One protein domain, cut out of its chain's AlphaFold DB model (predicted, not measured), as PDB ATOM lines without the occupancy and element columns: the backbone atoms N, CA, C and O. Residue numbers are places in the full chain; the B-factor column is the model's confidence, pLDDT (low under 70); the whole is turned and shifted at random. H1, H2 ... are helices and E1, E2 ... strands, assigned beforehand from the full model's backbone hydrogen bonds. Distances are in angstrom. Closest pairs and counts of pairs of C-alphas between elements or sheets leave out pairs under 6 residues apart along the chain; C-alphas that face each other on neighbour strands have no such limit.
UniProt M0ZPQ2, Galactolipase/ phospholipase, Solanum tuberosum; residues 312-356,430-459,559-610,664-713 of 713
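This is residues 312 to 356, 430 to 459, 559 to 610 and 664 to 713 of the 713 residues of the protein "Galactolipase/ phospholipase" of Solanum tuberosum (UniProt M0ZPQ2). A twisted sheet of six strands, E2 E1 E3 E4 E5 E6, runs through the middle, with helices over both faces: H1 and H6 cover one face with the long H5 between them, and H2 and H4 cover the other, with H3 packing on H4. The 177 printed residues have six named helices and six named strands, along the chain E1 H1 E2 H2 E3 H3 E4 H4 E5 H5 H6 E6. The sheet is mixed: the neighbour pairs E2 and E1, E1 and E3, E3 and E4, and E4 and E5 are parallel, and E5 and E6 are antiparallel. The class is mixed, helices and strands, and the whole is compact and rounded, with a radius of gyration of the C-alphas of 15.5 A and spans of 43 by 39 by 37 A.

In sheet order the strands are E2, residues 349 to 352; E1, 316 to 321, 16.3 A long from C-alpha 316 at (88.543, 214.531, 330.983); E3, 446 to 452, 15.9 A; E4, 573 to 576; E5, 597 to 601, 13.5 A; and E6, 705 to 708, ending at C-alpha 708 at (70.038, 222.468, 324.644). The helices are H1, residues 334 to 344, 15.1 A; H2, 431 to 442, 16.4 A; H3, 559 to 564; H4, 584 to 592; H5, 665 to 683, 26.9 A; and H6, 689 to 699, 15.8 A.

E1 and E3 are parallel at 21 degrees, with N 318 and O 448 2.9 A apart, within hydrogen-bond range. E5 and E6 are antiparallel at 153 degrees, with N 708 and O 598 2.8 A apart, also within range. E1, H1, E2 and E4, H4, E5 are strand-helix-strand units, two parallel neighbour strands with a helix between, each with a right-handed crossover. H1, at a height over the sheet of 10.2 A, and H6, at 9.3 A, are on the same face; H2 and H4 are on the opposite face. H5 is not on the sheet; its residues 668 to 676 touch H1, closest at the C-alphas of His 334 and Ser 672, 4.1 A. H5 and H6 form a helical hairpin at 38 degrees, only just a steep tilt, closest at the C-alphas of Ser 681 and Ala 692, 5.2 A. H3 touches H4, closest at the C-alphas of Ser 559 and Val 586, 4.4 A. Every O i to N i+4 pair is within hydrogen-bond range in H1, H2, H4, H5 and H6; in H3 it is 1 of 2.

The C-alphas of Val 331 and Pro 713, 45.9 A apart, are the two farthest. Three cuts leave C-alpha gaps of 14.7 A from 356 to 430, 7.3 A from 459 to 559 and 24.9 A from 610 to 664. Of the links that are printed whole, E1 to H1 is long. The mean pLDDT of the printed part is 80.1; residues 324 to 332 and 604 to 610 are among the 31 under 70.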
ATOM      1  N   GLY A 312      83.657 223.366 334.075       68.62
ATOM      2  CA  GLY A 312      83.917 223.162 335.492       68.62
ATOM      3  C   GLY A 312      85.140 222.278 335.722       68.62
ATOM      4  O   GLY A 312      86.116 222.315 334.973       68.62
ATOM      5  N   TRP A 313      85.059 221.497 336.791       59.75
ATOM      6  CA  TRP A 313      86.159 220.728 337.355       59.75
ATOM      7  C   TRP A 313      86.521 219.452 336.569       59.75
ATOM      8  O   TRP A 313      87.699 219.149 336.381       59.75
ATOM      9  N   ARG A 314      85.525 218.736 336.032       74.94
ATOM     10  CA  ARG A 314      85.734 217.493 335.274       74.94
ATOM     11  C   ARG A 314      86.311 217.783 333.884       74.94
ATOM     12  O   ARG A 314      85.578 218.053 332.936       74.94
ATOM     13  N   ARG A 315      87.636 217.714 333.750       81.12
ATOM     14  CA  ARG A 315      88.370 218.068 332.517       81.12
ATOM     15  C   ARG A 315      88.814 216.876 331.656       81.12
ATOM     16  O   ARG A 315      89.604 217.059 330.737       81.12
ATOM     17  N   SER A 316      88.315 215.662 331.904       86.06
ATOM     18  CA  SER A 316      88.543 214.531 330.983       86.06
ATOM     19  C   SER A 316      87.438 214.424 329.926       86.06
ATOM     20  O   SER A 316      86.272 214.733 330.194       86.06
ATOM     21  N   VAL A 317      87.808 213.928 328.746       91.94
ATOM     22  CA  VAL A 317      86.908 213.653 327.618       91.94
ATOM     23  C   VAL A 317      86.711 212.140 327.494       91.94
ATOM     24  O   VAL A 317      87.679 211.379 327.480       91.94
ATOM     25  N   LEU A 318      85.460 211.691 327.392       92.81
ATOM     26  CA  LEU A 318      85.131 210.350 326.911       92.81
ATOM     27  C   LEU A 318      84.658 210.469 325.467       92.81
ATOM     28  O   LEU A 318      83.607 211.046 325.209       92.81
ATOM     29  N   LEU A 319      85.440 209.918 324.555       90.94
ATOM     30  CA  LEU A 319      85.106 209.761 323.152       90.94
ATOM     31  C   LEU A 319      84.426 208.401 322.961       90.94
ATOM     32  O   LEU A 319      84.946 207.374 323.399       90.94
ATOM     33  N   VAL A 320      83.251 208.409 322.340       89.81
ATOM     34  CA  VAL A 320      82.419 207.235 322.064       89.81
ATOM     35  C   VAL A 320      82.247 207.146 320.553       89.81
ATOM     36  O   VAL A 320      81.643 208.031 319.949       89.81
ATOM     37  N   GLU A 321      82.783 206.084 319.967       87.38
ATOM     38  CA  GLU A 321      82.739 205.774 318.539       87.38
ATOM     39  C   GLU A 321      82.035 204.419 318.354       87.38
ATOM     40  O   GLU A 321      82.213 203.493 319.150       87.38
ATOM     41  N   ALA A 322      81.209 204.288 317.318       81.62
ATOM     42  CA  ALA A 322      80.585 203.009 316.986       81.62
ATOM     43  C   ALA A 322      81.564 202.143 316.166       81.62
ATOM     44  O   ALA A 322      82.064 202.616 315.142       81.62
ATOM     45  N   PRO A 323      81.831 200.876 316.544       70.25
ATOM     46  CA  PRO A 323      82.685 199.998 315.753       70.25
ATOM     47  C   PRO A 323      82.053 199.725 314.385       70.25
ATOM     48  O   PRO A 323      80.831 199.581 314.276       70.25
ATOM     49  N   ASN A 324      82.896 199.628 313.354       64.88
ATOM     50  CA  ASN A 324      82.492 199.480 311.951       64.88
ATOM     51  C   ASN A 324      81.553 200.595 311.446       64.88
ATOM     52  O   ASN A 324      80.695 200.334 310.603       64.88
ATOM     53  N   SER A 325      81.692 201.820 311.964       67.44
ATOM     54  CA  SER A 325      80.932 202.972 311.473       67.44
ATOM     55  C   SER A 325      81.132 203.198 309.973       67.44
ATOM     56  O   SER A 325      82.185 202.904 309.406       67.44
ATOM     57  N   ALA A 326      80.121 203.779 309.328       58.72
ATOM     58  CA  ALA A 326      80.172 204.172 307.920       58.72
ATOM     59  C   ALA A 326      81.385 205.051 307.551       58.72
ATOM     60  O   ALA A 326      81.839 205.041 306.404       58.72
ATOM     61  N   ASP A 327      81.894 205.806 308.526       57.09
ATOM     62  CA  ASP A 327      82.984 206.768 308.384       57.09
ATOM     63  C   ASP A 327      84.371 206.159 308.685       57.09
ATOM     64  O   ASP A 327      85.399 206.814 308.486       57.09
ATOM     65  N   ALA A 328      84.428 204.878 309.074       48.16
ATOM     66  CA  ALA A 328      85.669 204.128 309.215       48.16
ATOM     67  C   ALA A 328      86.405 204.007 307.862       48.16
ATOM     68  O   ALA A 328      85.901 203.415 306.894       48.16
ATOM     69  N   GLY A 329      87.616 204.573 307.817       46.91
ATOM     70  CA  GLY A 329      88.506 204.586 306.649       46.91
ATOM     71  C   GLY A 329      88.612 205.925 305.902       46.91
ATOM     72  O   GLY A 329      89.276 205.976 304.871       46.91
ATOM     73  N   ARG A 330      87.987 207.017 306.372       57.41
ATOM     74  CA  ARG A 330      88.198 208.355 305.778       57.41
ATOM     75  C   ARG A 330      89.589 208.915 306.109       57.41
ATOM     76  O   ARG A 330      90.040 208.820 307.248       57.41
ATOM     77  N   VAL A 331      90.222 209.574 305.132       43.75
ATOM     78  CA  VAL A 331      91.545 210.226 305.278       43.75
ATOM     79  C   VAL A 331      91.492 211.412 306.249       43.75
ATOM     80  O   VAL A 331      92.418 211.626 307.029       43.75
ATOM     81  N   PHE A 332      90.385 212.158 306.240       50.47
ATOM     82  CA  PHE A 332      90.075 213.178 307.238       50.47
ATOM     83  C   PHE A 332      88.887 212.716 308.080       50.47
ATOM     84  O   PHE A 332      87.852 212.330 307.543       50.47
ATOM     85  N   HIS A 333      89.049 212.749 309.402       74.12
ATOM     86  CA  HIS A 333      88.004 212.401 310.361       74.12
ATOM     87  C   HIS A 333      88.161 213.276 311.611       74.12
ATOM     88  O   HIS A 333      89.237 213.307 312.226       74.12
ATOM     89  N   HIS A 334      87.106 213.993 311.998       80.31
ATOM     90  CA  HIS A 334      87.125 214.960 313.102       80.31
ATOM     91  C   HIS A 334      87.553 214.324 314.430       80.31
ATOM     92  O   HIS A 334      88.234 214.966 315.228       80.31
ATOM     93  N   VAL A 335      87.246 213.039 314.627       84.19
ATOM     94  CA  VAL A 335      87.675 212.243 315.784       84.19
ATOM     95  C   VAL A 335      89.203 212.171 315.903       84.19
ATOM     96  O   VAL A 335      89.744 212.422 316.977       84.19
ATOM     97  N   ARG A 336      89.930 211.923 314.803       85.50
ATOM     98  CA  ARG A 336      91.410 211.862 314.801       85.50
ATOM     99  C   ARG A 336      92.048 213.234 315.022       85.50
ATOM    100  O   ARG A 336      93.103 213.348 315.652       85.50
ATOM    101  N   SER A 337      91.379 214.287 314.550       85.00
ATOM    102  CA  SER A 337      91.771 215.672 314.836       85.00
ATOM    103  C   SER A 337      91.545 216.030 316.309       85.00
ATOM    104  O   SER A 337      92.418 216.650 316.913       85.00
ATOM    105  N   LEU A 338      90.443 215.574 316.916       86.12
ATOM    106  CA  LEU A 338      90.159 215.737 318.344       86.12
ATOM    107  C   LEU A 338      91.155 214.972 319.226       86.12
ATOM    108  O   LEU A 338      91.675 215.546 320.175       86.12
ATOM    109  N   GLU A 339      91.473 213.714 318.907       87.12
ATOM    110  CA  GLU A 339      92.516 212.946 319.608       87.12
ATOM    111  C   GLU A 339      93.866 213.673 319.566       87.12
ATOM    112  O   GLU A 339      94.496 213.890 320.604       87.12
ATOM    113  N   SER A 340      94.269 214.133 318.377       86.00
ATOM    114  CA  SER A 340      95.498 214.911 318.178       86.00
ATOM    115  C   SER A 340      95.485 216.232 318.956       86.00
ATOM    116  O   SER A 340      96.500 216.626 319.531       86.00
ATOM    117  N   PHE A 341      94.344 216.923 318.994       87.06
ATOM    118  CA  PHE A 341      94.152 218.156 319.754       87.06
ATOM    119  C   PHE A 341      94.242 217.910 321.264       87.06
ATOM    120  O   PHE A 341      94.939 218.647 321.965       87.06
ATOM    121  N   CYS A 342      93.584 216.868 321.776       86.44
ATOM    122  CA  CYS A 342      93.628 216.507 323.188       86.44
ATOM    123  C   CYS A 342      95.047 216.127 323.624       86.44
ATOM    124  O   CYS A 342      95.516 216.641 324.639       86.44
ATOM    125  N   ALA A 343      95.761 215.326 322.826       86.00
ATOM    126  CA  ALA A 343      97.152 214.962 323.089       86.00
ATOM    127  C   ALA A 343      98.084 216.189 323.128       86.00
ATOM    128  O   ALA A 343      98.880 216.327 324.055       86.00
ATOM    129  N   ARG A 344      97.952 217.120 322.169       85.25
ATOM    130  CA  ARG A 344      98.757 218.358 322.114       85.25
ATOM    131  C   ARG A 344      98.495 219.309 323.283       85.25
ATOM    132  O   ARG A 344      99.413 219.998 323.709       85.25
ATOM    133  N   ASN A 345      97.264 219.343 323.793       80.81
ATOM    134  CA  ASN A 345      96.840 220.255 324.857       80.81
ATOM    135  C   ASN A 345      96.800 219.614 326.258       80.81
ATOM    136  O   ASN A 345      96.263 220.214 327.186       80.81
ATOM    137  N   GLY A 346      97.325 218.393 326.426       80.06
ATOM    138  CA  GLY A 346      97.343 217.694 327.718       80.06
ATOM    139  C   GLY A 346      95.957 217.304 328.255       80.06
ATOM    140  O   GLY A 346      95.807 217.040 329.448       80.06
ATOM    141  N   ILE A 347      94.930 217.265 327.401       85.69
ATOM    142  CA  ILE A 347      93.562 216.909 327.790       85.69
ATOM    143  C   ILE A 347      93.451 215.384 327.850       85.69
ATOM    144  O   ILE A 347      93.628 214.696 326.844       85.69
ATOM    145  N   LYS A 348      93.109 214.846 329.025       85.50
ATOM    146  CA  LYS A 348      92.924 213.404 329.232       85.50
ATOM    147  C   LYS A 348      91.713 212.899 328.442       85.50
ATOM    148  O   LYS A 348      90.569 213.087 328.859       85.50
ATOM    149  N   LEU A 349      91.972 212.237 327.318       88.56
ATOM    150  CA  LEU A 349      90.966 211.580 326.487       88.56
ATOM    151  C   LEU A 349      90.925 210.074 326.779       88.56
ATOM    152  O   LEU A 349      91.949 209.435 327.005       88.56
ATOM    153  N   SER A 350      89.722 209.509 326.778       89.12
ATOM    154  CA  SER A 350      89.471 208.072 326.882       89.12
ATOM    155  C   SER A 350      88.547 207.638 325.748       89.12
ATOM    156  O   SER A 350      87.556 208.310 325.485       89.12
ATOM    157  N   LEU A 351      88.875 206.536 325.073       86.31
ATOM    158  CA  LEU A 351      88.188 206.062 323.867       86.31
ATOM    159  C   LEU A 351      87.299 204.847 324.174       86.31
ATOM    160  O   LEU A 351      87.732 203.941 324.889       86.31
ATOM    161  N   PHE A 352      86.063 204.807 323.672       84.50
ATOM    162  CA  PHE A 352      85.135 203.672 323.741       84.50
ATOM    163  C   PHE A 352      84.653 203.303 322.335       84.50
ATOM    164  O   PHE A 352      83.956 204.102 321.717       84.50
ATOM    165  N   ASN A 353      84.963 202.078 321.889       75.25
ATOM    166  CA  ASN A 353      84.662 201.578 320.538       75.25
ATOM    167  C   ASN A 353      83.728 200.352 320.575       75.25
ATOM    168  O   ASN A 353      83.863 199.423 319.782       75.25
ATOM    169  N   GLY A 354      82.811 200.311 321.547       63.12
ATOM    170  CA  GLY A 354      81.995 199.128 321.830       63.12
ATOM    171  C   GLY A 354      82.814 197.941 322.355       63.12
ATOM    172  O   GLY A 354      83.968 198.082 322.762       63.12
ATOM    173  N   ILE A 355      82.198 196.757 322.366       55.53
ATOM    174  CA  ILE A 355      82.894 195.499 322.655       55.53
ATOM    175  C   ILE A 355      83.517 195.019 321.344       55.53
ATOM    176  O   ILE A 355      82.801 194.667 320.409       55.53
ATOM    177  N   SER A 356      84.847 195.001 321.272       38.34
ATOM    178  CA  SER A 356      85.577 194.401 320.155       38.34
ATOM    179  C   SER A 356      85.275 192.902 320.081       38.34
ATOM    180  O   SER A 356      85.623 192.160 321.002       38.34
ATOM    181  N   SER A 430      71.358 196.334 326.982       82.62
ATOM    182  CA  SER A 430      72.190 195.643 325.990       82.62
ATOM    183  C   SER A 430      73.672 195.716 326.383       82.62
ATOM    184  O   SER A 430      74.106 196.663 327.044       82.62
ATOM    185  N   LEU A 431      74.470 194.721 325.980       82.00
ATOM    186  CA  LEU A 431      75.880 194.624 326.383       82.00
ATOM    187  C   LEU A 431      76.713 195.887 326.050       82.00
ATOM    188  O   LEU A 431      77.468 196.322 326.925       82.00
ATOM    189  N   PRO A 432      76.564 196.547 324.876       83.94
ATOM    190  CA  PRO A 432      77.276 197.797 324.594       83.94
ATOM    191  C   PRO A 432      76.849 198.949 325.515       83.94
ATOM    192  O   PRO A 432      77.702 199.682 326.015       83.94
ATOM    193  N   VAL A 433      75.547 199.081 325.798       87.31
ATOM    194  CA  VAL A 433      75.004 200.113 326.699       87.31
ATOM    195  C   VAL A 433      75.462 199.876 328.140       87.31
ATOM    196  O   VAL A 433      75.876 200.815 328.819       87.31
ATOM    197  N   GLN A 434      75.460 198.624 328.606       86.56
ATOM    198  CA  GLN A 434      75.954 198.262 329.935       86.56
ATOM    199  C   GLN A 434      77.461 198.541 330.078       86.56
ATOM    200  O   GLN A 434      77.893 199.073 331.101       86.56
ATOM    201  N   SER A 435      78.256 198.247 329.044       87.75
ATOM    202  CA  SER A 435      79.691 198.562 329.013       87.75
ATOM    203  C   SER A 435      79.949 200.076 329.060       87.75
ATOM    204  O   SER A 435      80.775 200.543 329.848       87.75
ATOM    205  N   LEU A 436      79.186 200.863 328.291       88.44
ATOM    206  CA  LEU A 436      79.238 202.328 328.333       88.44
ATOM    207  C   LEU A 436      78.838 202.874 329.718       88.44
ATOM    208  O   LEU A 436      79.483 203.793 330.224       88.44
ATOM    209  N   TYR A 437      77.817 202.291 330.353       90.12
ATOM    210  CA  TYR A 437      77.356 202.681 331.688       90.12
ATOM    211  C   TYR A 437      78.416 202.453 332.768       90.12
ATOM    212  O   TYR A 437      78.751 203.389 333.497       90.12
ATOM    213  N   GLU A 438      79.005 201.255 332.838       85.44
ATOM    214  CA  GLU A 438      80.085 200.975 333.792       85.44
ATOM    215  C   GLU A 438      81.318 201.853 333.516       85.44
ATOM    216  O   GLU A 438      81.918 202.382 334.450       85.44
ATOM    217  N   LYS A 439      81.649 202.133 332.247       87.38
ATOM    218  CA  LYS A 439      82.748 203.052 331.909       87.38
ATOM    219  C   LYS A 439      82.493 204.489 332.366       87.38
ATOM    220  O   LYS A 439      83.400 205.120 332.910       87.38
ATOM    221  N   LEU A 440      81.277 205.009 332.185       86.62
ATOM    222  CA  LEU A 440      80.883 206.339 332.666       86.62
ATOM    223  C   LEU A 440      80.913 206.417 334.199       86.62
ATOM    224  O   LEU A 440      81.397 207.410 334.749       86.62
ATOM    225  N   LYS A 441      80.440 205.371 334.879       83.50
ATOM    226  CA  LYS A 441      80.417 205.229 336.342       83.50
ATOM    227  C   LYS A 441      81.823 205.162 336.946       83.50
ATOM    228  O   LYS A 441      82.108 205.890 337.890       83.50
ATOM    229  N   ASN A 442      82.726 204.393 336.338       81.12
ATOM    230  CA  ASN A 442      84.124 204.267 336.772       81.12
ATOM    231  C   ASN A 442      85.001 205.470 336.354       81.12
ATOM    232  O   ASN A 442      86.153 205.581 336.766       81.12
ATOM    233  N   SER A 443      84.454 206.413 335.573       81.25
ATOM    234  CA  SER A 443      85.153 207.615 335.094       81.25
ATOM    235  C   SER A 443      84.515 208.913 335.630       81.25
ATOM    236  O   SER A 443      83.920 209.665 334.849       81.25
ATOM    237  N   PRO A 444      84.633 209.226 336.940       78.69
ATOM    238  CA  PRO A 444      84.031 210.426 337.539       78.69
ATOM    239  C   PRO A 444      84.652 211.733 337.017       78.69
ATOM    240  O   PRO A 444      83.960 212.734 336.893       78.69
ATOM    241  N   GLN A 445      85.929 211.693 336.637       78.50
ATOM    242  CA  GLN A 445      86.725 212.792 336.067       78.50
ATOM    243  C   GLN A 445      86.319 213.222 334.633       78.50
ATOM    244  O   GLN A 445      86.876 214.178 334.087       78.50
ATOM    245  N   VAL A 446      85.370 212.519 333.995       87.38
ATOM    246  CA  VAL A 446      84.865 212.830 332.644       87.38
ATOM    247  C   VAL A 446      83.754 213.873 332.716       87.38
ATOM    248  O   VAL A 446      82.670 213.602 333.238       87.38
ATOM    249  N   GLY A 447      84.013 215.055 332.155       85.19
ATOM    250  CA  GLY A 447      83.052 216.160 332.085       85.19
ATOM    251  C   GLY A 447      82.480 216.397 330.696       85.19
ATOM    252  O   GLY A 447      81.398 216.967 330.590       85.19
ATOM    253  N   VAL A 448      83.151 215.914 329.647       92.81
ATOM    254  CA  VAL A 448      82.636 215.935 328.272       92.81
ATOM    255  C   VAL A 448      82.496 214.507 327.770       92.81
ATOM    256  O   VAL A 448      83.455 213.739 327.815       92.81
ATOM    257  N   VAL A 449      81.310 214.163 327.273       94.06
ATOM    258  CA  VAL A 449      81.084 212.934 326.513       94.06
ATOM    259  C   VAL A 449      80.874 213.323 325.053       94.06
ATOM    260  O   VAL A 449      79.877 213.955 324.709       94.06
ATOM    261  N   HIS A 450      81.844 212.976 324.216       93.88
ATOM    262  CA  HIS A 450      81.827 213.184 322.776       93.88
ATOM    263  C   HIS A 450      81.271 211.922 322.110       93.88
ATOM    264  O   HIS A 450      81.945 210.899 322.037       93.88
ATOM    265  N   LEU A 451      80.022 211.993 321.667       92.19
ATOM    266  CA  LEU A 451      79.294 210.941 320.973       92.19
ATOM    267  C   LEU A 451      79.470 211.139 319.461       92.19
ATOM    268  O   LEU A 451      78.662 211.813 318.818       92.19
ATOM    269  N   ALA A 452      80.527 210.540 318.907       89.38
ATOM    270  CA  ALA A 452      80.769 210.450 317.466       89.38
ATOM    271  C   ALA A 452      79.922 209.309 316.877       89.38
ATOM    272  O   ALA A 452      80.423 208.276 316.430       89.38
ATOM    273  N   LEU A 453      78.602 209.474 316.984       86.38
ATOM    274  CA  LEU A 453      77.584 208.482 316.654       86.38
ATOM    275  C   LEU A 453      76.594 209.091 315.660       86.38
ATOM    276  O   LEU A 453      76.104 210.205 315.863       86.38
ATOM    277  N   GLN A 454      76.245 208.339 314.616       83.94
ATOM    278  CA  GLN A 454      75.149 208.737 313.735       83.94
ATOM    279  C   GLN A 454      73.808 208.571 314.465       83.94
ATOM    280  O   GLN A 454      73.643 207.664 315.283       83.94
ATOM    281  N   ASN A 455      72.857 209.461 314.178       85.38
ATOM    282  CA  ASN A 455      71.520 209.448 314.765       85.38
ATOM    283  C   ASN A 455      70.480 209.147 313.686       85.38
ATOM    284  O   ASN A 455      70.545 209.715 312.595       85.38
ATOM    285  N   ASP A 456      69.512 208.305 314.023       83.12
ATOM    286  CA  ASP A 456      68.329 208.020 313.217       83.12
ATOM    287  C   ASP A 456      67.047 208.186 314.058       83.12
ATOM    288  O   ASP A 456      67.071 208.719 315.173       83.12
ATOM    289  N   THR A 457      65.906 207.760 313.518       82.69
ATOM    290  CA  THR A 457      64.598 207.838 314.189       82.69
ATOM    291  C   THR A 457      64.452 206.891 315.389       82.69
ATOM    292  O   THR A 457      63.531 207.069 316.185       82.69
ATOM    293  N   SER A 458      65.347 205.911 315.554       81.94
ATOM    294  CA  SER A 458      65.355 204.950 316.670       81.94
ATOM    295  C   SER A 458      66.287 205.382 317.809       81.94
ATOM    296  O   SER A 458      66.006 205.110 318.978       81.94
ATOM    297  N   GLY A 459      67.380 206.088 317.500       86.69
ATOM    298  CA  GLY A 459      68.285 206.664 318.497       86.69
ATOM    299  C   GLY A 459      69.684 206.942 317.954       86.69
ATOM    300  O   GLY A 459      69.881 207.143 316.758       86.69
ATOM    301  N   SER A 559      66.264 206.668 324.293       90.12
ATOM    302  CA  SER A 559      65.848 207.598 325.355       90.12
ATOM    303  C   SER A 559      65.484 206.895 326.672       90.12
ATOM    304  O   SER A 559      65.556 207.512 327.736       90.12
ATOM    305  N   GLU A 560      65.122 205.611 326.626       88.06
ATOM    306  CA  GLU A 560      64.862 204.801 327.815       88.06
ATOM    307  C   GLU A 560      66.167 204.335 328.463       88.06
ATOM    308  O   GLU A 560      66.323 204.476 329.675       88.06
ATOM    309  N   ASP A 561      67.128 203.851 327.672       90.69
ATOM    310  CA  ASP A 561      68.436 203.403 328.169       90.69
ATOM    311  C   ASP A 561      69.168 204.530 328.910       90.69
ATOM    312  O   ASP A 561      69.669 204.334 330.016       90.69
ATOM    313  N   ILE A 562      69.136 205.745 328.352       90.94
ATOM    314  CA  ILE A 562      69.717 206.950 328.964       90.94
ATOM    315  C   ILE A 562      69.129 207.212 330.360       90.94
ATOM    316  O   ILE A 562      69.884 207.508 331.285       90.94
ATOM    317  N   ARG A 563      67.807 207.048 330.531       88.62
ATOM    318  CA  ARG A 563      67.110 207.214 331.823       88.62
ATOM    319  C   ARG A 563      67.431 206.090 332.811       88.62
ATOM    320  O   ARG A 563      67.464 206.332 334.015       88.62
ATOM    321  N   TRP A 564      67.676 204.875 332.317       87.00
ATOM    322  CA  TRP A 564      68.110 203.733 333.131       87.00
ATOM    323  C   TRP A 564      69.570 203.840 333.594       87.00
ATOM    324  O   TRP A 564      69.925 203.272 334.628       87.00
ATOM    325  N   MET A 565      70.408 204.606 332.892       86.38
ATOM    326  CA  MET A 565      71.796 204.912 333.264       86.38
ATOM    327  C   MET A 565      71.874 205.983 334.372       86.38
ATOM    328  O   MET A 565      72.510 207.032 334.225       86.38
ATOM    329  N   VAL A 566      71.206 205.721 335.501       79.88
ATOM    330  CA  VAL A 566      71.014 206.668 336.611       79.88
ATOM    331  C   VAL A 566      72.349 207.248 337.094       79.88
ATOM    332  O   VAL A 566      73.277 206.531 337.456       79.88
ATOM    333  N   GLY A 567      72.446 208.579 337.101       79.88
ATOM    334  CA  GLY A 567      73.624 209.316 337.565       79.88
ATOM    335  C   GLY A 567      74.817 209.341 336.599       79.88
ATOM    336  O   GLY A 567      75.696 210.185 336.776       79.88
ATOM    337  N   ALA A 568      74.850 208.509 335.549       86.25
ATOM    338  CA  ALA A 568      75.970 208.477 334.604       86.25
ATOM    339  C   ALA A 568      76.148 209.805 333.861       86.25
ATOM    340  O   ALA A 568      77.273 210.257 333.676       86.25
ATOM    341  N   TRP A 569      75.049 210.461 333.491       90.50
ATOM    342  CA  TRP A 569      75.053 211.698 332.702       90.50
ATOM    343  C   TRP A 569      75.185 212.975 333.547       90.50
ATOM    344  O   TRP A 569      75.419 214.057 333.007       90.50
ATOM    345  N   ARG A 570      75.088 212.853 334.879       86.62
ATOM    346  CA  ARG A 570      75.007 213.990 335.800       86.62
ATOM    347  C   ARG A 570      76.275 214.848 335.791       86.62
ATOM    348  O   ARG A 570      77.381 214.325 335.940       86.62
ATOM    349  N   GLU A 571      76.094 216.167 335.687       85.12
ATOM    350  CA  GLU A 571      77.153 217.191 335.611       85.12
ATOM    351  C   GLU A 571      78.077 217.088 334.375       85.12
ATOM    352  O   GLU A 571      79.174 217.653 334.374       85.12
ATOM    353  N   ARG A 572      77.656 216.395 333.304       91.50
ATOM    354  CA  ARG A 572      78.439 216.246 332.059       91.50
ATOM    355  C   ARG A 572      77.844 217.046 330.900       91.50
ATOM    356  O   ARG A 572      76.635 217.255 330.833       91.50
ATOM    357  N   ILE A 573      78.703 217.485 329.986       92.88
ATOM    358  CA  ILE A 573      78.347 218.077 328.694       92.88
ATOM    359  C   ILE A 573      78.332 216.949 327.665       92.88
ATOM    360  O   ILE A 573      79.316 216.218 327.541       92.88
ATOM    361  N   ILE A 574      77.234 216.810 326.929       94.31
ATOM    362  CA  ILE A 574      77.091 215.812 325.867       94.31
ATOM    363  C   ILE A 574      77.252 216.521 324.524       94.31
ATOM    364  O   ILE A 574      76.598 217.536 324.285       94.31
ATOM    365  N   ILE A 575      78.124 216.013 323.658       93.69
ATOM    366  CA  ILE A 575      78.382 216.569 322.325       93.69
ATOM    367  C   ILE A 575      78.144 215.469 321.304       93.69
ATOM    368  O   ILE A 575      78.797 214.437 321.375       93.69
ATOM    369  N   PHE A 576      77.241 215.699 320.361       90.81
ATOM    370  CA  PHE A 576      77.004 214.820 319.222       90.81
ATOM    371  C   PHE A 576      77.725 215.338 317.989       90.81
ATOM    372  O   PHE A 576      77.567 216.510 317.645       90.81
ATOM    373  N   THR A 577      78.434 214.459 317.289       83.56
ATOM    374  CA  THR A 577      79.001 214.728 315.965       83.56
ATOM    375  C   THR A 577      78.535 213.660 314.980       83.56
ATOM    376  O   THR A 577      78.684 212.461 315.199       83.56
ATOM    377  N   GLY A 578      77.905 214.115 313.900       75.88
ATOM    378  CA  GLY A 578      77.271 213.279 312.885       75.88
ATOM    379  C   GLY A 578      76.420 214.132 311.942       75.88
ATOM    380  O   GLY A 578      76.257 215.332 312.164       75.88
ATOM    381  N   PHE A 579      75.865 213.522 310.892       73.06
ATOM    382  CA  PHE A 579      75.055 214.235 309.888       73.06
ATOM    383  C   PHE A 579      73.752 214.825 310.454       73.06
ATOM    384  O   PHE A 579      73.318 215.897 310.025       73.06
ATOM    385  N   TYR A 580      73.162 214.149 311.443       80.12
ATOM    386  CA  TYR A 580      71.904 214.520 312.089       80.12
ATOM    387  C   TYR A 580      72.070 214.577 313.611       80.12
ATOM    388  O   TYR A 580      72.858 213.827 314.196       80.12
ATOM    389  N   GLY A 581      71.322 215.470 314.254       83.81
ATOM    390  CA  GLY A 581      71.171 215.509 315.704       83.81
ATOM    391  C   GLY A 581      70.278 214.370 316.212       83.81
ATOM    392  O   GLY A 581      69.513 213.793 315.442       83.81
ATOM    393  N   PRO A 582      70.364 214.020 317.504       87.75
ATOM    394  CA  PRO A 582      69.475 213.039 318.110       87.75
ATOM    395  C   PRO A 582      68.039 213.571 318.192       87.75
ATOM    396  O   PRO A 582      67.819 214.759 318.430       87.75
ATOM    397  N   ILE A 583      67.060 212.672 318.078       88.75
ATOM    398  CA  ILE A 583      65.637 213.000 318.230       88.75
ATOM    399  C   ILE A 583      65.323 213.650 319.593       88.75
ATOM    400  O   ILE A 583      65.926 213.323 320.623       88.75
ATOM    401  N   GLN A 584      64.317 214.528 319.637       89.00
ATOM    402  CA  GLN A 584      63.944 215.284 320.842       89.00
ATOM    403  C   GLN A 584      63.746 214.429 322.125       89.00
ATOM    404  O   GLN A 584      64.186 214.872 323.193       89.00
ATOM    405  N   PRO A 585      63.171 213.202 322.091       89.94
ATOM    406  CA  PRO A 585      63.079 212.336 323.272       89.94
ATOM    407  C   PRO A 585      64.435 211.936 323.870       89.94
ATOM    408  O   PRO A 585      64.545 211.800 325.090       89.94
ATOM    409  N   VAL A 586      65.465 211.766 323.031       91.12
ATOM    410  CA  VAL A 586      66.840 211.439 323.443       91.12
ATOM    411  C   VAL A 586      67.494 212.657 324.096       91.12
ATOM    412  O   VAL A 586      68.012 212.537 325.206       91.12
ATOM    413  N   ILE A 587      67.374 213.848 323.494       91.31
ATOM    414  CA  ILE A 587      67.843 215.113 324.098       91.31
ATOM    415  C   ILE A 587      67.208 215.308 325.481       91.31
ATOM    416  O   ILE A 587      67.914 215.531 326.467       91.31
ATOM    417  N   LYS A 588      65.880 215.154 325.575       90.69
ATOM    418  CA  LYS A 588      65.159 215.268 326.845       90.69
ATOM    419  C   LYS A 588      65.639 214.234 327.867       90.69
ATOM    420  O   LYS A 588      65.801 214.572 329.032       90.69
ATOM    421  N   ALA A 589      65.899 212.991 327.458       90.94
ATOM    422  CA  ALA A 589      66.394 211.954 328.362       90.94
ATOM    423  C   ALA A 589      67.750 212.305 328.999       90.94
ATOM    424  O   ALA A 589      67.918 212.068 330.194       90.94
ATOM    425  N   PHE A 590      68.687 212.905 328.257       93.38
ATOM    426  CA  PHE A 590      69.965 213.363 328.824       93.38
ATOM    427  C   PHE A 590      69.781 214.491 329.843       93.38
ATOM    428  O   PHE A 590      70.383 214.450 330.917       93.38
ATOM    429  N   LEU A 591      68.941 215.480 329.523       91.19
ATOM    430  CA  LEU A 591      68.664 216.620 330.404       91.19
ATOM    431  C   LEU A 591      67.930 216.180 331.681       91.19
ATOM    432  O   LEU A 591      68.380 216.504 332.778       91.19
ATOM    433  N   ASP A 592      66.888 215.350 331.553       88.75
ATOM    434  CA  ASP A 592      66.172 214.735 332.683       88.75
ATOM    435  C   ASP A 592      67.111 213.866 333.558       88.75
ATOM    436  O   ASP A 592      66.877 213.704 334.753       88.75
ATOM    437  N   SER A 593      68.195 213.325 332.980       87.56
ATOM    438  CA  SER A 593      69.227 212.539 333.681       87.56
ATOM    439  C   SER A 593      70.371 213.389 334.270       87.56
ATOM    440  O   SER A 593      71.358 212.840 334.772       87.56
ATOM    441  N   GLY A 594      70.253 214.722 334.233       85.31
ATOM    442  CA  GLY A 594      71.167 215.664 334.886       85.31
ATOM    443  C   GLY A 594      72.365 216.135 334.052       85.31
ATOM    444  O   GLY A 594      73.343 216.617 334.632       85.31
ATOM    445  N   ALA A 595      72.337 215.991 332.725       90.75
ATOM    446  CA  ALA A 595      73.358 216.581 331.856       90.75
ATOM    447  C   ALA A 595      73.329 218.124 331.916       90.75
ATOM    448  O   ALA A 595      72.260 218.733 331.903       90.75
ATOM    449  N   LYS A 596      74.506 218.767 331.929       89.56
ATOM    450  CA  LYS A 596      74.644 220.240 331.954       89.56
ATOM    451  C   LYS A 596      74.126 220.898 330.679       89.56
ATOM    452  O   LYS A 596      73.560 221.986 330.722       89.56
ATOM    453  N   ALA A 597      74.418 220.269 329.545       92.06
ATOM    454  CA  ALA A 597      74.053 220.722 328.214       92.06
ATOM    455  C   ALA A 597      74.149 219.552 327.229       92.06
ATOM    456  O   ALA A 597      75.005 218.675 327.387       92.06
ATOM    457  N   VAL A 598      73.321 219.590 326.186       92.81
ATOM    458  CA  VAL A 598      73.428 218.718 325.012       92.81
ATOM    459  C   VAL A 598      73.690 219.593 323.790       92.81
ATOM    460  O   VAL A 598      72.897 220.474 323.466       92.81
ATOM    461  N   ILE A 599      74.814 219.367 323.118       92.56
ATOM    462  CA  ILE A 599      75.232 220.083 321.912       92.56
ATOM    463  C   ILE A 599      75.125 219.114 320.741       92.56
ATOM    464  O   ILE A 599      75.681 218.020 320.794       92.56
ATOM    465  N   CYS A 600      74.412 219.494 319.687       91.44
ATOM    466  CA  CYS A 600      74.180 218.622 318.538       91.44
ATOM    467  C   CYS A 600      73.951 219.419 317.246       91.44
ATOM    468  O   CYS A 600      73.613 220.610 317.318       91.44
ATOM    469  N   PRO A 601      74.072 218.780 316.067       88.06
ATOM    470  CA  PRO A 601      73.565 219.336 314.821       88.06
ATOM    471  C   PRO A 601      72.084 219.720 314.958       88.06
ATOM    472  O   PRO A 601      71.315 219.035 315.629       88.06
ATOM    473  N   SER A 602      71.681 220.818 314.322       82.62
ATOM    474  CA  SER A 602      70.291 221.306 314.313       82.62
ATOM    475  C   SER A 602      69.438 220.697 313.192       82.62
ATOM    476  O   SER A 602      68.318 221.148 312.967       82.62
ATOM    477  N   SER A 603      69.986 219.732 312.452       78.81
ATOM    478  CA  SER A 603      69.270 218.926 311.462       78.81
ATOM    479  C   SER A 603      68.740 217.677 312.161       78.81
ATOM    480  O   SER A 603      69.543 216.854 312.594       78.81
ATOM    481  N   GLU A 604      67.426 217.523 312.286       68.69
ATOM    482  CA  GLU A 604      66.831 216.263 312.754       68.69
ATOM    483  C   GLU A 604      66.821 215.228 311.610       68.69
ATOM    484  O   GLU A 604      66.831 215.626 310.440       68.69
ATOM    485  N   PRO A 605      66.856 213.914 311.905       69.31
ATOM    486  CA  PRO A 605      66.704 212.886 310.882       69.31
ATOM    487  C   PRO A 605      65.276 212.935 310.321       69.31
ATOM    488  O   PRO A 605      64.312 212.801 311.071       69.31
ATOM    489  N   ASP A 606      65.138 213.135 309.007       58.84
ATOM    490  CA  ASP A 606      63.829 213.159 308.344       58.84
ATOM    491  C   ASP A 606      63.086 211.819 308.540       58.84
ATOM    492  O   ASP A 606      63.671 210.744 308.377       58.84
ATOM    493  N   GLU A 607      61.767 211.866 308.771       48.41
ATOM    494  CA  GLU A 607      60.867 210.696 308.744       48.41
ATOM    495  C   GLU A 607      60.651 210.159 307.305       48.41
ATOM    496  O   GLU A 607      59.524 209.943 306.849       48.41
ATOM    497  N   VAL A 608      61.727 209.934 306.540       41.59
ATOM    498  CA  VAL A 608      61.632 209.303 305.217       41.59
ATOM    499  C   VAL A 608      61.406 207.805 305.389       41.59
ATOM    500  O   VAL A 608      62.349 207.032 305.516       41.59
ATOM    501  N   GLN A 609      60.128 207.425 305.392       36.69
ATOM    502  CA  GLN A 609      59.580 206.098 305.083       36.69
ATOM    503  C   GLN A 609      60.598 204.938 305.005       36.69
ATOM    504  O   GLN A 609      60.908 204.425 303.932       36.69
ATOM    505  N   LEU A 610      60.985 204.400 306.167       35.25
ATOM    506  CA  LEU A 610      61.512 203.027 306.275       35.25
ATOM    507  C   LEU A 610      60.466 201.967 305.839       35.25
ATOM    508  O   LEU A 610      60.788 200.795 305.636       35.25
ATOM    509  N   TRP A 664      83.118 215.128 299.282       47.59
ATOM    510  CA  TRP A 664      82.545 215.187 300.630       47.59
ATOM    511  C   TRP A 664      83.593 215.394 301.744       47.59
ATOM    512  O   TRP A 664      83.193 215.631 302.879       47.59
ATOM    513  N   ASP A 665      84.899 215.353 301.449       50.69
ATOM    514  CA  ASP A 665      85.953 215.604 302.454       50.69
ATOM    515  C   ASP A 665      86.010 217.077 302.908       50.69
ATOM    516  O   ASP A 665      86.443 217.361 304.024       50.69
ATOM    517  N   ASP A 666      85.525 218.020 302.084       54.06
ATOM    518  CA  ASP A 666      85.451 219.453 302.428       54.06
ATOM    519  C   ASP A 666      84.662 219.703 303.729       54.06
ATOM    520  O   ASP A 666      85.092 220.477 304.587       54.06
ATOM    521  N   ASP A 667      83.495 219.061 303.864       65.19
ATOM    522  CA  ASP A 667      82.563 219.308 304.971       65.19
ATOM    523  C   ASP A 667      83.087 218.673 306.283       65.19
ATOM    524  O   ASP A 667      82.918 219.240 307.365       65.19
ATOM    525  N   GLU A 668      83.798 217.542 306.190       75.44
ATOM    526  CA  GLU A 668      84.458 216.862 307.319       75.44
ATOM    527  C   GLU A 668      85.727 217.605 307.780       75.44
ATOM    528  O   GLU A 668      86.027 217.680 308.977       75.44
ATOM    529  N   GLY A 669      86.447 218.235 306.845       74.88
ATOM    530  CA  GLY A 669      87.533 219.166 307.147       74.88
ATOM    531  C   GLY A 669      87.045 220.415 307.891       74.88
ATOM    532  O   GLY A 669      87.669 220.827 308.873       74.88
ATOM    533  N   GLU A 670      85.902 220.987 307.487       81.31
ATOM    534  CA  GLU A 670      85.276 222.101 308.212       81.31
ATOM    535  C   GLU A 670      84.800 221.671 309.612       81.31
ATOM    536  O   GLU A 670      85.040 222.388 310.587       81.31
ATOM    537  N   LEU A 671      84.197 220.481 309.745       84.12
ATOM    538  CA  LEU A 671      83.797 219.920 311.041       84.12
ATOM    539  C   LEU A 671      84.998 219.711 311.974       84.12
ATOM    540  O   LEU A 671      84.934 220.070 313.150       84.12
ATOM    541  N   SER A 672      86.108 219.191 311.448       86.31
ATOM    542  CA  SER A 672      87.350 218.986 312.203       86.31
ATOM    543  C   SER A 672      87.883 220.298 312.793       86.31
ATOM    544  O   SER A 672      88.253 220.348 313.967       86.31
ATOM    545  N   GLN A 673      87.876 221.381 312.008       86.19
ATOM    546  CA  GLN A 673      88.293 222.713 312.466       86.19
ATOM    547  C   GLN A 673      87.328 223.284 313.514       86.19
ATOM    548  O   GLN A 673      87.773 223.738 314.569       86.19
ATOM    549  N   PHE A 674      86.018 223.185 313.268       88.88
ATOM    550  CA  PHE A 674      84.975 223.633 314.193       88.88
ATOM    551  C   PHE A 674      85.069 222.950 315.566       88.88
ATOM    552  O   PHE A 674      84.989 223.627 316.592       88.88
ATOM    553  N   ILE A 675      85.276 221.629 315.604       89.75
ATOM    554  CA  ILE A 675      85.409 220.875 316.857       89.75
ATOM    555  C   ILE A 675      86.681 221.276 317.610       89.75
ATOM    556  O   ILE A 675      86.599 221.552 318.807       89.75
ATOM    557  N   CYS A 676      87.828 221.391 316.935       88.56
ATOM    558  CA  CYS A 676      89.065 221.859 317.567       88.56
ATOM    559  C   CYS A 676      88.911 223.272 318.158       88.56
ATOM    560  O   CYS A 676      89.227 223.474 319.328       88.56
ATOM    561  N   GLN A 677      88.349 224.225 317.404       87.31
ATOM    562  CA  GLN A 677      88.127 225.603 317.870       87.31
ATOM    563  C   GLN A 677      87.124 225.676 319.039       87.31
ATOM    564  O   GLN A 677      87.289 226.467 319.975       87.31
ATOM    565  N   PHE A 678      86.079 224.843 319.010       89.56
ATOM    566  CA  PHE A 678      85.114 224.747 320.103       89.56
ATOM    567  C   PHE A 678      85.767 224.201 321.382       89.56
ATOM    568  O   PHE A 678      85.574 224.771 322.457       89.56
ATOM    569  N   TYR A 679      86.578 223.142 321.276       89.94
ATOM    570  CA  TYR A 679      87.313 222.582 322.411       89.94
ATOM    571  C   TYR A 679      88.387 223.543 322.942       89.94
ATOM    572  O   TYR A 679      88.532 223.666 324.153       89.94
ATOM    573  N   GLU A 680      89.082 224.284 322.080       86.94
ATOM    574  CA  GLU A 680      90.027 225.340 322.471       86.94
ATOM    575  C   GLU A 680      89.345 226.419 323.326       86.94
ATOM    576  O   GLU A 680      89.764 226.681 324.456       86.94
ATOM    577  N   SER A 681      88.217 226.953 322.854       85.00
ATOM    578  CA  SER A 681      87.433 227.958 323.589       85.00
ATOM    579  C   SER A 681      86.887 227.420 324.925       85.00
ATOM    580  O   SER A 681      86.825 228.151 325.914       85.00
ATOM    581  N   LEU A 682      86.512 226.135 324.970       84.81
ATOM    582  CA  LEU A 682      85.930 225.475 326.143       84.81
ATOM    583  C   LEU A 682      86.968 225.080 327.214       84.81
ATOM    584  O   LEU A 682      86.652 225.113 328.403       84.81
ATOM    585  N   PHE A 683      88.184 224.692 326.811       81.06
ATOM    586  CA  PHE A 683      89.233 224.199 327.717       81.06
ATOM    587  C   PHE A 683      90.297 225.246 328.064       81.06
ATOM    588  O   PHE A 683      90.710 225.302 329.222       81.06
ATOM    589  N   GLN A 684      90.738 226.058 327.097       70.88
ATOM    590  CA  GLN A 684      91.752 227.096 327.314       70.88
ATOM    591  C   GLN A 684      91.120 228.453 327.636       70.88
ATOM    592  O   GLN A 684      91.560 229.126 328.557       70.88
ATOM    593  N   GLY A 685      90.072 228.847 326.906       59.84
ATOM    594  CA  GLY A 685      89.462 230.178 327.022       59.84
ATOM    595  C   GLY A 685      88.469 230.365 328.174       59.84
ATOM    596  O   GLY A 685      87.708 231.332 328.139       59.84
ATOM    597  N   GLY A 686      88.376 229.413 329.115       62.75
ATOM    598  CA  GLY A 686      87.467 229.450 330.277       62.75
ATOM    599  C   GLY A 686      85.972 229.636 329.956       62.75
ATOM    600  O   GLY A 686      85.162 229.871 330.854       62.75
ATOM    601  N   SER A 687      85.590 229.576 328.680       69.44
ATOM    602  CA  SER A 687      84.366 230.209 328.201       69.44
ATOM    603  C   SER A 687      83.130 229.372 328.511       69.44
ATOM    604  O   SER A 687      83.122 228.146 328.377       69.44
ATOM    605  N   ARG A 688      82.037 230.049 328.886       82.06
ATOM    606  CA  ARG A 688      80.721 229.407 329.026       82.06
ATOM    607  C   ARG A 688      80.316 228.778 327.689       82.06
ATOM    608  O   ARG A 688      80.577 229.345 326.626       82.06
ATOM    609  N   ILE A 689      79.634 227.634 327.737       83.94
ATOM    610  CA  ILE A 689      79.312 226.793 326.569       83.94
ATOM    611  C   ILE A 689      78.644 227.594 325.441       83.94
ATOM    612  O   ILE A 689      78.977 227.416 324.269       83.94
ATOM    613  N   GLY A 690      77.728 228.503 325.788       80.94
ATOM    614  CA  GLY A 690      77.037 229.358 324.821       80.94
ATOM    615  C   GLY A 690      77.981 230.295 324.061       80.94
ATOM    616  O   GLY A 690      77.846 230.435 322.847       80.94
ATOM    617  N   ALA A 691      78.968 230.883 324.744       82.00
ATOM    618  CA  ALA A 691      79.959 231.770 324.134       82.00
ATOM    619  C   ALA A 691      80.931 230.994 323.230       82.00
ATOM    620  O   ALA A 691      81.112 231.371 322.072       82.00
ATOM    621  N   ALA A 692      81.462 229.863 323.709       84.56
ATOM    622  CA  ALA A 692      82.330 228.984 322.918       84.56
ATOM    623  C   ALA A 692      81.632 228.492 321.634       84.56
ATOM    624  O   ALA A 692      82.214 228.516 320.547       84.56
ATOM    625  N   LEU A 693      80.349 228.111 321.723       84.94
ATOM    626  CA  LEU A 693      79.576 227.667 320.561       84.94
ATOM    627  C   LEU A 693      79.268 228.818 319.590       84.94
ATOM    628  O   LEU A 693      79.309 228.621 318.377       84.94
ATOM    629  N   GLN A 694      78.972 230.022 320.094       84.12
ATOM    630  CA  GLN A 694      78.773 231.206 319.250       84.12
ATOM    631  C   GLN A 694      80.055 231.603 318.507       84.12
ATOM    632  O   GLN A 694      79.982 231.921 317.320       84.12
ATOM    633  N   GLN A 695      81.216 231.532 319.164       84.06
ATOM    634  CA  GLN A 695      82.521 231.803 318.557       84.06
ATOM    635  C   GLN A 695      82.827 230.812 317.425       84.06
ATOM    636  O   GLN A 695      83.077 231.235 316.296       84.06
ATOM    637  N   ALA A 696      82.706 229.505 317.682       84.19
ATOM    638  CA  ALA A 696      82.932 228.478 316.665       84.19
ATOM    639  C   ALA A 696      81.943 228.595 315.483       84.19
ATOM    640  O   ALA A 696      82.334 228.502 314.318       84.19
ATOM    641  N   ARG A 697      80.663 228.905 315.748       83.31
ATOM    642  CA  ARG A 697      79.649 229.169 314.703       83.31
ATOM    643  C   ARG A 697      79.886 230.458 313.910       83.31
ATOM    644  O   ARG A 697      79.394 230.569 312.786       83.31
ATOM    645  N   ALA A 698      80.584 231.446 314.471       79.94
ATOM    646  CA  ALA A 698      80.917 232.678 313.759       79.94
ATOM    647  C   ALA A 698      81.986 232.433 312.682       79.94
ATOM    648  O   ALA A 698      81.859 232.986 311.584       79.94
ATOM    649  N   SER A 699      82.970 231.578 312.988       77.81
ATOM    650  CA  SER A 699      83.993 231.086 312.055       77.81
ATOM    651  C   SER A 699      83.426 230.089 311.039       77.81
ATOM    652  O   SER A 699      83.636 230.255 309.841       77.81
ATOM    653  N   HIS A 700      82.629 229.115 311.489       79.88
ATOM    654  CA  HIS A 700      82.093 228.026 310.663       79.88
ATOM    655  C   HIS A 700      80.582 228.168 310.452       79.88
ATOM    656  O   HIS A 700      79.774 227.349 310.893       79.88
ATOM    657  N   ARG A 701      80.175 229.239 309.757       70.38
ATOM    658  CA  ARG A 701      78.754 229.550 309.475       70.38
ATOM    659  C   ARG A 701      78.026 228.470 308.675       70.38
ATOM    660  O   ARG A 701      76.799 228.515 308.556       70.38
ATOM    661  N   SER A 702      78.774 227.555 308.064       72.31
ATOM    662  CA  SER A 702      78.221 226.457 307.293       72.31
ATOM    663  C   SER A 702      77.596 225.388 308.206       72.31
ATOM    664  O   SER A 702      76.547 224.841 307.853       72.31
ATOM    665  N   LEU A 703      78.159 225.158 309.393       79.38
ATOM    666  CA  LEU A 703      77.707 224.134 310.329       79.38
ATOM    667  C   LEU A 703      76.621 224.687 311.265       79.38
ATOM    668  O   LEU A 703      76.782 225.718 311.923       79.38
ATOM    669  N   ARG A 704      75.481 223.994 311.337       82.38
ATOM    670  CA  ARG A 704      74.349 224.376 312.194       82.38
ATOM    671  C   ARG A 704      74.323 223.496 313.435       82.38
ATOM    672  O   ARG A 704      73.818 222.384 313.376       82.38
ATOM    673  N   TYR A 705      74.850 224.019 314.540       88.00
ATOM    674  CA  TYR A 705      74.807 223.378 315.854       88.00
ATOM    675  C   TYR A 705      73.926 224.160 316.837       88.00
ATOM    676  O   TYR A 705      73.989 225.394 316.924       88.00
ATOM    677  N   SER A 706      73.147 223.418 317.618       87.31
ATOM    678  CA  SER A 706      72.283 223.887 318.706       87.31
ATOM    679  C   SER A 706      72.821 223.425 320.060       87.31
ATOM    680  O   SER A 706      73.399 222.346 320.164       87.31
ATOM    681  N   CYS A 707      72.610 224.243 321.091       89.81
ATOM    682  CA  CYS A 707      72.860 223.891 322.486       89.81
ATOM    683  C   CYS A 707      71.514 223.835 323.207       89.81
ATOM    684  O   CYS A 707      70.757 224.805 323.167       89.81
ATOM    685  N   HIS A 708      71.233 222.708 323.849       89.25
ATOM    686  CA  HIS A 708      70.038 222.468 324.644       89.25
ATOM    687  C   HIS A 708      70.439 222.442 326.117       89.25
ATOM    688  O   HIS A 708      71.362 221.721 326.501       89.25
ATOM    689  N   LEU A 709      69.761 223.249 326.931       88.19
ATOM    690  CA  LEU A 709      70.005 223.393 328.366       88.19
ATOM    691  C   LEU A 709      68.835 222.790 329.159       88.19
ATOM    692  O   LEU A 709      67.713 222.772 328.644       88.19
ATOM    693  N   PRO A 710      69.062 222.303 330.394       82.50
ATOM    694  CA  PRO A 710      67.977 221.818 331.238       82.50
ATOM    695  C   PRO A 710      66.976 222.945 331.516       82.50
ATOM    696  O   PRO A 710      67.357 224.094 331.751       82.50
ATOM    697  N   SER A 711      65.686 222.614 331.488       67.81
ATOM    698  CA  SER A 711      64.630 223.553 331.868       67.81
ATOM    699  C   SER A 711      64.784 223.911 333.345       67.81
ATOM    700  O   SER A 711      64.762 223.026 334.198       67.81
ATOM    701  N   ILE A 712      64.952 225.202 333.639       53.19
ATOM    702  CA  ILE A 712      64.959 225.708 335.014       53.19
ATOM    703  C   ILE A 712      63.543 225.492 335.587       53.19
ATOM    704  O   ILE A 712      62.591 225.914 334.922       53.19
ATOM    705  N   PRO A 713      63.390 224.816 336.743       37.69
ATOM    706  CA  PRO A 713      62.097 224.638 337.406       37.69
ATOM    707  C   PRO A 713      61.570 225.938 338.035       37.69
ATOM    708  O   PRO A 713      62.402 226.764 338.477       37.69
TER     709      PRO A 713